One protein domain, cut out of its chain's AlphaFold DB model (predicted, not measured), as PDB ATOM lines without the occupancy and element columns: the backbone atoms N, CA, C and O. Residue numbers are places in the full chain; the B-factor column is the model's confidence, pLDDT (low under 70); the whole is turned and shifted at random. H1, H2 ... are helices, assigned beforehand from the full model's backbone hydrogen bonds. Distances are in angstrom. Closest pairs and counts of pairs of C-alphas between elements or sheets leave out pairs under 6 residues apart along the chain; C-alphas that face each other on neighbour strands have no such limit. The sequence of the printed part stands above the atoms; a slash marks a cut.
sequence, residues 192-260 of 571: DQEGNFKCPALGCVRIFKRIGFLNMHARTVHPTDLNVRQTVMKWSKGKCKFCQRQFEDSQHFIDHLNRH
ATOM      1  N   ASP A 192     157.495  33.093 127.006       57.76
ATOM      2  CA  ASP A 192     158.373  32.182 126.261       57.76
ATOM      3  C   ASP A 192     158.161  30.721 126.690       57.76
ATOM      4  O   ASP A 192     157.422  30.430 127.634       57.76
ATOM      5  N   GLN A 193     158.776  29.791 125.954       56.24
ATOM      6  CA  GLN A 193     158.615  28.346 126.166       56.24
ATOM      7  C   GLN A 193     159.131  27.905 127.550       56.24
ATOM      8  O   GLN A 193     158.775  26.837 128.040       56.24
ATOM      9  N   GLU A 194     159.919  28.754 128.214       62.74
ATOM     10  CA  GLU A 194     160.439  28.585 129.567       62.74
ATOM     11  C   GLU A 194     159.563  29.234 130.664       62.74
ATOM     12  O   GLU A 194     159.924  29.187 131.843       62.74
ATOM     13  N   GLY A 195     158.424  29.841 130.309       71.21
ATOM     14  CA  GLY A 195     157.478  30.444 131.254       71.21
ATOM     15  C   GLY A 195     157.906  31.803 131.823       71.21
ATOM     16  O   GLY A 195     157.396  32.217 132.868       71.21
ATOM     17  N   ASN A 196     158.836  32.511 131.173       81.25
ATOM     18  CA  ASN A 196     159.194  33.874 131.549       81.25
ATOM     19  C   ASN A 196     158.274  34.908 130.891       81.25
ATOM     20  O   ASN A 196     157.728  34.729 129.806       81.25
ATOM     21  N   PHE A 197     158.175  36.047 131.557       80.04
ATOM     22  CA  PHE A 197     157.301  37.164 131.251       80.04
ATOM     23  C   PHE A 197     158.083  38.300 130.584       80.04
ATOM     24  O   PHE A 197     158.920  38.934 131.231       80.04
ATOM     25  N   LYS A 198     157.827  38.577 129.306       82.43
ATOM     26  CA  LYS A 198     158.494  39.661 128.561       82.43
ATOM     27  C   LYS A 198     157.805  41.003 128.819       82.43
ATOM     28  O   LYS A 198     156.597  41.031 129.037       82.43
ATOM     29  N   CYS A 199     158.554  42.107 128.808       85.89
ATOM     30  CA  CYS A 199     157.951  43.437 128.869       85.89
ATOM     31  C   CYS A 199     157.192  43.746 127.564       85.89
ATOM     32  O   CYS A 199     157.795  43.631 126.499       85.89
ATOM     33  N   PRO A 200     155.911  44.156 127.616       82.65
ATOM     34  CA  PRO A 200     155.142  44.485 126.410       82.65
ATOM     35  C   PRO A 200     155.410  45.883 125.826       82.65
ATOM     36  O   PRO A 200     154.802  46.234 124.818       82.65
ATOM     37  N   ALA A 201     156.283  46.685 126.445       83.72
ATOM     38  CA  ALA A 201     156.606  48.028 125.967       83.72
ATOM     39  C   ALA A 201     157.409  47.989 124.661       83.72
ATOM     40  O   ALA A 201     158.375  47.225 124.536       83.72
ATOM     41  N   LEU A 202     157.084  48.879 123.725       80.65
ATOM     42  CA  LEU A 202     157.845  49.025 122.485       80.65
ATOM     43  C   LEU A 202     159.296  49.430 122.805       80.65
ATOM     44  O   LEU A 202     159.555  50.473 123.400       80.65
ATOM     45  N   GLY A 203     160.248  48.571 122.431       80.87
ATOM     46  CA  GLY A 203     161.681  48.762 122.686       80.87
ATOM     47  C   GLY A 203     162.212  48.204 124.015       80.87
ATOM     48  O   GLY A 203     163.424  48.243 124.232       80.87
ATOM     49  N   CYS A 204     161.379  47.637 124.899       85.38
ATOM     50  CA  CYS A 204     161.880  47.039 126.141       85.38
ATOM     51  C   CYS A 204     162.198  45.542 125.999       85.38
ATOM     52  O   CYS A 204     161.316  44.699 125.879       85.38
ATOM     53  N   VAL A 205     163.481  45.192 126.116       84.96
ATOM     54  CA  VAL A 205     163.984  43.807 125.981       84.96
ATOM     55  C   VAL A 205     164.026  43.059 127.331       84.96
ATOM     56  O   VAL A 205     164.690  42.033 127.473       84.96
ATOM     57  N   ARG A 206     163.372  43.572 128.385       84.80
ATOM     58  CA  ARG A 206     163.430  42.951 129.722       84.80
ATOM     59  C   ARG A 206     162.504  41.737 129.828       84.80
ATOM     60  O   ARG A 206     161.349  41.779 129.415       84.80
ATOM     61  N   ILE A 207     163.022  40.675 130.445       83.47
ATOM     62  CA  ILE A 207     162.339  39.392 130.649       83.47
ATOM     63  C   ILE A 207     162.391  39.037 132.142       83.47
ATOM     64  O   ILE A 207     163.441  39.142 132.777       83.47
ATOM     65  N   PHE A 208     161.262  38.615 132.712       84.45
ATOM     66  CA  PHE A 208     161.072  38.407 134.147       84.45
ATOM     67  C   PHE A 208     160.598  36.988 134.456       84.45
ATOM     68  O   PHE A 208     159.612  36.517 133.908       84.45
ATOM     69  N   LYS A 209     161.221  36.318 135.429       81.74
ATOM     70  CA  LYS A 209     160.818  34.957 135.847       81.74
ATOM     71  C   LYS A 209     159.517  34.900 136.658       81.74
ATOM     72  O   LYS A 209     159.028  33.823 136.973       81.74
ATOM     73  N   ARG A 210     158.995  36.050 137.103       81.01
ATOM     74  CA  ARG A 210     157.749  36.152 137.879       81.01
ATOM     75  C   ARG A 210     157.010  37.433 137.531       81.01
ATOM     76  O   ARG A 210     157.616  38.504 137.505       81.01
ATOM     77  N   ILE A 211     155.691  37.324 137.416       81.84
ATOM     78  CA  ILE A 211     154.769  38.436 137.168       81.84
ATOM     79  C   ILE A 211     154.935  39.611 138.147       81.84
ATOM     80  O   ILE A 211     154.841  40.763 137.748       81.84
ATOM     81  N   GLY A 212     155.272  39.354 139.417       77.09
ATOM     82  CA  GLY A 212     155.524  40.426 140.389       77.09
ATOM     83  C   GLY A 212     156.647  41.385 139.969       77.09
ATOM     84  O   GLY A 212     156.520  42.589 140.166       77.09
ATOM     85  N   PHE A 213     157.710  40.877 139.334       82.77
ATOM     86  CA  PHE A 213     158.807  41.718 138.846       82.77
ATOM     87  C   PHE A 213     158.445  42.465 137.560       82.77
ATOM     88  O   PHE A 213     158.853  43.616 137.420       82.77
ATOM     89  N   LEU A 214     157.639  41.866 136.668       83.35
ATOM     90  CA  LEU A 214     157.100  42.604 135.524       83.35
ATOM     91  C   LEU A 214     156.203  43.750 136.000       83.35
ATOM     92  O   LEU A 214     156.406  44.871 135.559       83.35
ATOM     93  N   ASN A 215     155.271  43.509 136.928       81.40
ATOM     94  CA  ASN A 215     154.397  44.562 137.457       81.40
ATOM     95  C   ASN A 215     155.205  45.712 138.084       81.40
ATOM     96  O   ASN A 215     154.858  46.874 137.904       81.40
ATOM     97  N   MET A 216     156.302  45.403 138.786       81.21
ATOM     98  CA  MET A 216     157.209  46.418 139.334       81.21
ATOM     99  C   MET A 216     157.888  47.230 138.215       81.21
ATOM    100  O   MET A 216     157.876  48.460 138.227       81.21
ATOM    101  N   HIS A 217     158.434  46.548 137.207       85.43
ATOM    102  CA  HIS A 217     159.091  47.178 136.062       85.43
ATOM    103  C   HIS A 217     158.135  48.023 135.208       85.43
ATOM    104  O   HIS A 217     158.497  49.131 134.816       85.43
ATOM    105  N   ALA A 218     156.926  47.525 134.957       84.09
ATOM    106  CA  ALA A 218     155.857  48.231 134.266       84.09
ATOM    107  C   ALA A 218     155.545  49.562 134.960       84.09
ATOM    108  O   ALA A 218     155.635  50.613 134.336       84.09
ATOM    109  N   ARG A 219     155.292  49.522 136.275       80.79
ATOM    110  CA  ARG A 219     155.027  50.715 137.096       80.79
ATOM    111  C   ARG A 219     156.167  51.736 137.101       80.79
ATOM    112  O   ARG A 219     155.899  52.925 137.169       80.79
ATOM    113  N   THR A 220     157.424  51.288 137.085       82.20
ATOM    114  CA  THR A 220     158.593  52.175 137.278       82.20
ATOM    115  C   THR A 220     159.207  52.705 135.991       82.20
ATOM    116  O   THR A 220     159.716  53.818 135.985       82.20
ATOM    117  N   VAL A 221     159.201  51.920 134.912       83.92
ATOM    118  CA  VAL A 221     159.880  52.270 133.650       83.92
ATOM    119  C   VAL A 221     158.886  52.618 132.546       83.92
ATOM    120  O   VAL A 221     159.210  53.406 131.663       83.92
ATOM    121  N   HIS A 222     157.671  52.074 132.608       83.14
ATOM    122  CA  HIS A 222     156.621  52.312 131.620       83.14
ATOM    123  C   HIS A 222     155.310  52.799 132.275       83.14
ATOM    124  O   HIS A 222     154.241  52.286 131.937       83.14
ATOM    125  N   PRO A 223     155.353  53.781 133.206       78.70
ATOM    126  CA  PRO A 223     154.169  54.219 133.949       78.70
ATOM    127  C   PRO A 223     153.063  54.770 133.045       78.70
ATOM    128  O   PRO A 223     151.906  54.756 133.455       78.70
ATOM    129  N   THR A 224     153.406  55.252 131.845       79.68
ATOM    130  CA  THR A 224     152.524  55.908 130.864       79.68
ATOM    131  C   THR A 224     152.180  55.057 129.634       79.68
ATOM    132  O   THR A 224     151.330  55.467 128.850       79.68
ATOM    133  N   ASP A 225     152.798  53.885 129.439       84.02
ATOM    134  CA  ASP A 225     152.579  53.071 128.232       84.02
ATOM    135  C   ASP A 225     151.262  52.287 128.329       84.02
ATOM    136  O   ASP A 225     151.149  51.311 129.077       84.02
ATOM    137  N   LEU A 226     150.264  52.700 127.543       83.40
ATOM    138  CA  LEU A 226     148.938  52.081 127.497       83.40
ATOM    139  C   LEU A 226     148.997  50.566 127.231       83.40
ATOM    140  O   LEU A 226     148.254  49.812 127.863       83.40
ATOM    141  N   ASN A 227     149.900  50.102 126.360       80.94
ATOM    142  CA  ASN A 227     150.032  48.678 126.047       80.94
ATOM    143  C   ASN A 227     150.503  47.900 127.275       80.94
ATOM    144  O   ASN A 227     149.978  46.828 127.576       80.94
ATOM    145  N   VAL A 228     151.460  48.454 128.025       84.44
ATOM    146  CA  VAL A 228     151.959  47.854 129.267       84.44
ATOM    147  C   VAL A 228     150.871  47.828 130.337       84.44
ATOM    148  O   VAL A 228     150.687  46.800 130.985       84.44
ATOM    149  N   ARG A 229     150.105  48.913 130.503       82.67
ATOM    150  CA  ARG A 229     148.999  48.962 131.475       82.67
ATOM    151  C   ARG A 229     147.930  47.913 131.170       82.67
ATOM    152  O   ARG A 229     147.592  47.107 132.038       82.67
ATOM    153  N   GLN A 230     147.455  47.862 129.924       84.84
ATOM    154  CA  GLN A 230     146.448  46.891 129.489       84.84
ATOM    155  C   GLN A 230     146.947  45.443 129.579       84.84
ATOM    156  O   GLN A 230     146.203  44.565 130.009       84.84
ATOM    157  N   THR A 231     148.198  45.160 129.210       83.57
ATOM    158  CA  THR A 231     148.750  43.794 129.301       83.57
ATOM    159  C   THR A 231     148.959  43.347 130.747       83.57
ATOM    160  O   THR A 231     148.565  42.233 131.093       83.57
ATOM    161  N   VAL A 232     149.472  44.218 131.623       85.30
ATOM    162  CA  VAL A 232     149.583  43.957 133.070       85.30
ATOM    163  C   VAL A 232     148.209  43.698 133.700       85.30
ATOM    164  O   VAL A 232     148.082  42.801 134.537       85.30
ATOM    165  N   MET A 233     147.174  44.421 133.265       86.81
ATOM    166  CA  MET A 233     145.789  44.206 133.687       86.81
ATOM    167  C   MET A 233     145.197  42.885 133.155       86.81
ATOM    168  O   MET A 233     144.602  42.124 133.920       86.81
ATOM    169  N   LYS A 234     145.406  42.551 131.875       85.60
ATOM    170  CA  LYS A 234     144.980  41.263 131.291       85.60
ATOM    171  C   LYS A 234     145.603  40.083 132.039       85.60
ATOM    172  O   LYS A 234     144.907  39.153 132.435       85.60
ATOM    173  N   TRP A 235     146.903  40.145 132.317       81.99
ATOM    174  CA  TRP A 235     147.628  39.084 133.022       81.99
ATOM    175  C   TRP A 235     147.307  38.991 134.522       81.99
ATOM    176  O   TRP A 235     147.527  37.948 135.144       81.99
ATOM    177  N   SER A 236     146.799  40.063 135.135       79.55
ATOM    178  CA  SER A 236     146.260  40.027 136.497       79.55
ATOM    179  C   SER A 236     144.791  39.591 136.554       79.55
ATOM    180  O   SER A 236     144.272  39.408 137.656       79.55
ATOM    181  N   LYS A 237     144.125  39.424 135.399       83.55
ATOM    182  CA  LYS A 237     142.662  39.306 135.264       83.55
ATOM    183  C   LYS A 237     141.923  40.453 135.981       83.55
ATOM    184  O   LYS A 237     140.911  40.222 136.636       83.55
ATOM    185  N   GLY A 238     142.492  41.662 135.947       81.00
ATOM    186  CA  GLY A 238     141.984  42.838 136.663       81.00
ATOM    187  C   GLY A 238     142.081  42.767 138.194       81.00
ATOM    188  O   GLY A 238     141.553  43.651 138.855       81.00
ATOM    189  N   LYS A 239     142.726  41.751 138.793       85.49
ATOM    190  CA  LYS A 239     142.759  41.550 140.258       85.49
ATOM    191  C   LYS A 239     144.098  41.938 140.884       85.49
ATOM    192  O   LYS A 239     145.169  41.497 140.453       85.49
ATOM    193  N   CYS A 240     144.062  42.720 141.962       85.53
ATOM    194  CA  CYS A 240     145.262  43.058 142.725       85.53
ATOM    195  C   CYS A 240     145.788  41.851 143.517       85.53
ATOM    196  O   CYS A 240     145.059  41.207 144.266       85.53
ATOM    197  N   LYS A 241     147.092  41.571 143.422       77.81
ATOM    198  CA  LYS A 241     147.725  40.431 144.115       77.81
ATOM    199  C   LYS A 241     147.884  40.618 145.633       77.81
ATOM    200  O   LYS A 241     148.215  39.648 146.306       77.81
ATOM    201  N   PHE A 242     147.690  41.831 146.159       79.70
ATOM    202  CA  PHE A 242     147.886  42.152 147.580       79.70
ATOM    203  C   PHE A 242     146.569  42.278 148.352       79.70
ATOM    204  O   PHE A 242     146.459  41.737 149.447       79.70
ATOM    205  N   CYS A 243     145.578  42.974 147.784       82.29
ATOM    206  CA  CYS A 243     144.276  43.215 148.421       82.29
ATOM    207  C   CYS A 243     143.096  42.509 147.730       82.29
ATOM    208  O   CYS A 243     141.978  42.593 148.220       82.29
ATOM    209  N   GLN A 244     143.320  41.837 146.595       80.16
ATOM    210  CA  GLN A 244     142.300  41.133 145.802       80.16
ATOM    211  C   GLN A 244     141.161  41.999 145.219       80.16
ATOM    212  O   GLN A 244     140.291  41.442 144.551       80.16
ATOM    213  N   ARG A 245     141.203  43.340 145.356       84.48
ATOM    214  CA  ARG A 245     140.312  44.264 144.619       84.48
ATOM    215  C   ARG A 245     140.352  43.964 143.115       84.48
ATOM    216  O   ARG A 245     141.428  43.698 142.566       84.48
ATOM    217  N   GLN A 246     139.184  44.010 142.479       84.65
ATOM    218  CA  GLN A 246     138.997  43.848 141.039       84.65
ATOM    219  C   GLN A 246     138.776  45.221 140.389       84.65
ATOM    220  O   GLN A 246     138.172  46.100 140.997       84.65
ATOM    221  N   PHE A 247     139.297  45.393 139.177       86.90
ATOM    222  CA  PHE A 247     139.297  46.643 138.421       86.90
ATOM    223  C   PHE A 247     138.886  46.368 136.973       86.90
ATOM    224  O   PHE A 247     139.273  45.338 136.414       86.90
ATOM    225  N   GLU A 248     138.137  47.294 136.378       82.72
ATOM    226  CA  GLU A 248     137.646  47.217 134.991       82.72
ATOM    227  C   GLU A 248     138.438  48.106 134.025       82.72
ATOM    228  O   GLU A 248     138.519  47.803 132.837       82.72
ATOM    229  N   ASP A 249     139.104  49.141 134.544       85.97
ATOM    230  CA  ASP A 249     140.007  49.997 133.780       85.97
ATOM    231  C   ASP A 249     141.495  49.750 134.121       85.97
ATOM    232  O   ASP A 249     141.888  49.432 135.249       85.97
ATOM    233  N   SER A 250     142.335  49.919 133.099       86.88
ATOM    234  CA  SER A 250     143.782  49.723 133.135       86.88
ATOM    235  C   SER A 250     144.560  50.876 133.775       86.88
ATOM    236  O   SER A 250     145.632  50.622 134.329       86.88
ATOM    237  N   GLN A 251     144.048  52.114 133.743       86.73
ATOM    238  CA  GLN A 251     144.626  53.234 134.492       86.73
ATOM    239  C   GLN A 251     144.338  53.036 135.987       86.73
ATOM    240  O   GLN A 251     145.284  52.954 136.771       86.73
ATOM    241  N   HIS A 252     143.073  52.800 136.355       88.95
ATOM    242  CA  HIS A 252     142.648  52.510 137.729       88.95
ATOM    243  C   HIS A 252     143.461  51.363 138.345       88.95
ATOM    244  O   HIS A 252     143.988  51.487 139.453       88.95
ATOM    245  N   PHE A 253     143.638  50.256 137.613       87.62
ATOM    246  CA  PHE A 253     144.424  49.124 138.103       87.62
ATOM    247  C   PHE A 253     145.889  49.489 138.389       87.62
ATOM    248  O   PHE A 253     146.464  49.029 139.378       87.62
ATOM    249  N   ILE A 254     146.513  50.301 137.535       84.96
ATOM    250  CA  ILE A 254     147.927  50.668 137.657       84.96
ATOM    251  C   ILE A 254     148.139  51.699 138.765       84.96
ATOM    252  O   ILE A 254     149.086  51.547 139.539       84.96
ATOM    253  N   ASP A 255     147.241  52.668 138.916       85.36
ATOM    254  CA  ASP A 255     147.296  53.659 139.996       85.36
ATOM    255  C   ASP A 255     147.028  53.014 141.360       85.36
ATOM    256  O   ASP A 255     147.774  53.231 142.320       85.36
ATOM    257  N   HIS A 256     146.075  52.080 141.426       87.35
ATOM    258  CA  HIS A 256     145.898  51.227 142.594       87.35
ATOM    259  C   HIS A 256     147.161  50.403 142.912       87.35
ATOM    260  O   HIS A 256     147.621  50.371 144.059       87.35
ATOM    261  N   LEU A 257     147.766  49.751 141.909       84.15
ATOM    262  CA  LEU A 257     149.027  49.036 142.107       84.15
ATOM    263  C   LEU A 257     150.160  49.976 142.544       84.15
ATOM    264  O   LEU A 257     151.038  49.529 143.282       84.15
ATOM    265  N   ASN A 258     150.152  51.246 142.129       81.65
ATOM    266  CA  ASN A 258     151.142  52.244 142.528       81.65
ATOM    267  C   ASN A 258     151.097  52.563 144.025       81.65
ATOM    268  O   ASN A 258     152.163  52.697 144.630       81.65
ATOM    269  N   ARG A 259     149.907  52.545 144.638       82.38
ATOM    270  CA  ARG A 259     149.717  52.724 146.089       82.38
ATOM    271  C   ARG A 259     150.367  51.603 146.923       82.38
ATOM    272  O   ARG A 259     150.805  51.838 148.047       82.38
ATOM    273  N   HIS A 260     150.539  50.401 146.359       82.07
ATOM    274  CA  HIS A 260     151.342  49.332 146.968       82.07
ATOM    275  C   HIS A 260     152.855  49.624 146.828       82.07
ATOM    276  O   HIS A 260     153.497  49.260 145.831       82.07
TER     277      HIS A 260
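This is residues 192 to 260 of the 571 residues of an uncharacterized protein of Rattus norvegicus (UniProt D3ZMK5). Two antiparallel helices, H1 and H2, form a helical hairpin in the middle, with the third helix, H3, lying crosswise over one side of it and a long looped stretch, residues 192 to 210, on the other side. That stretch folds back on itself, with a short antiparallel pairing of residues 197 to 198 with 207 to 208, and a second long stretch, residues 237 to 249, leads from H2 round to H3. The printed part has 69 residues, with three named helices in the order H1, H2, H3 along the chain and no named strand. The class is all helix, though under half of the residues, 32 of the 69, are in named elements. The whole is compact, with a radius of gyration of the C-alphas of 11.3 A, and spans 30 by 23 by 18 A.

H1, residues 211 to 221, touches H2, residues 226 to 236, and the two form a helical hairpin. Their lines stand at a shallow tilt of 20 degrees, and they run opposite ways. Their closest C-alphas, those of Ala 218 and Val 228, are 6.4 A apart. H3, residues 250 to 259, touches H2 and is about perpendicular to it, at 75 degrees. The closest C-alphas of H2 and H3 are those of Gln 230 and Ser 250, 5.3 A apart. H1 and H3 only just touch, with 3 pairs of C-alphas within 8 A. They are about perpendicular, at 88 degrees, and their closest C-alphas, those of Arg 219 and Asn 258, are 6.9 A apart. In H1, H2 and H3 every O i to N i+4 pair is within hydrogen-bond range.

H1 runs from Ile 211, whose C-alpha is at (154.769, 38.436, 137.168), to Val 221, 15.2 A from first to last C-alpha. H2 runs from Leu 226, with its C-alpha at (148.938, 52.081, 127.497), to Ser 236, over 15.3 A. H3 runs from Ser 250 to Arg 259, whose C-alpha is at (149.717, 52.724, 146.089), over 14.6 A.

The two C-alphas farthest apart, those of Gln 193 and Arg 259, are 32.7 A from each other. The printed part has no cut. The link from H1 to H2, with 4 residues, is tight, and the link from H2 to H3, with 13 residues, is long. The mean pLDDT of the printed part is 82.0, and residues 192 to 194 are under 70 in this predicted model.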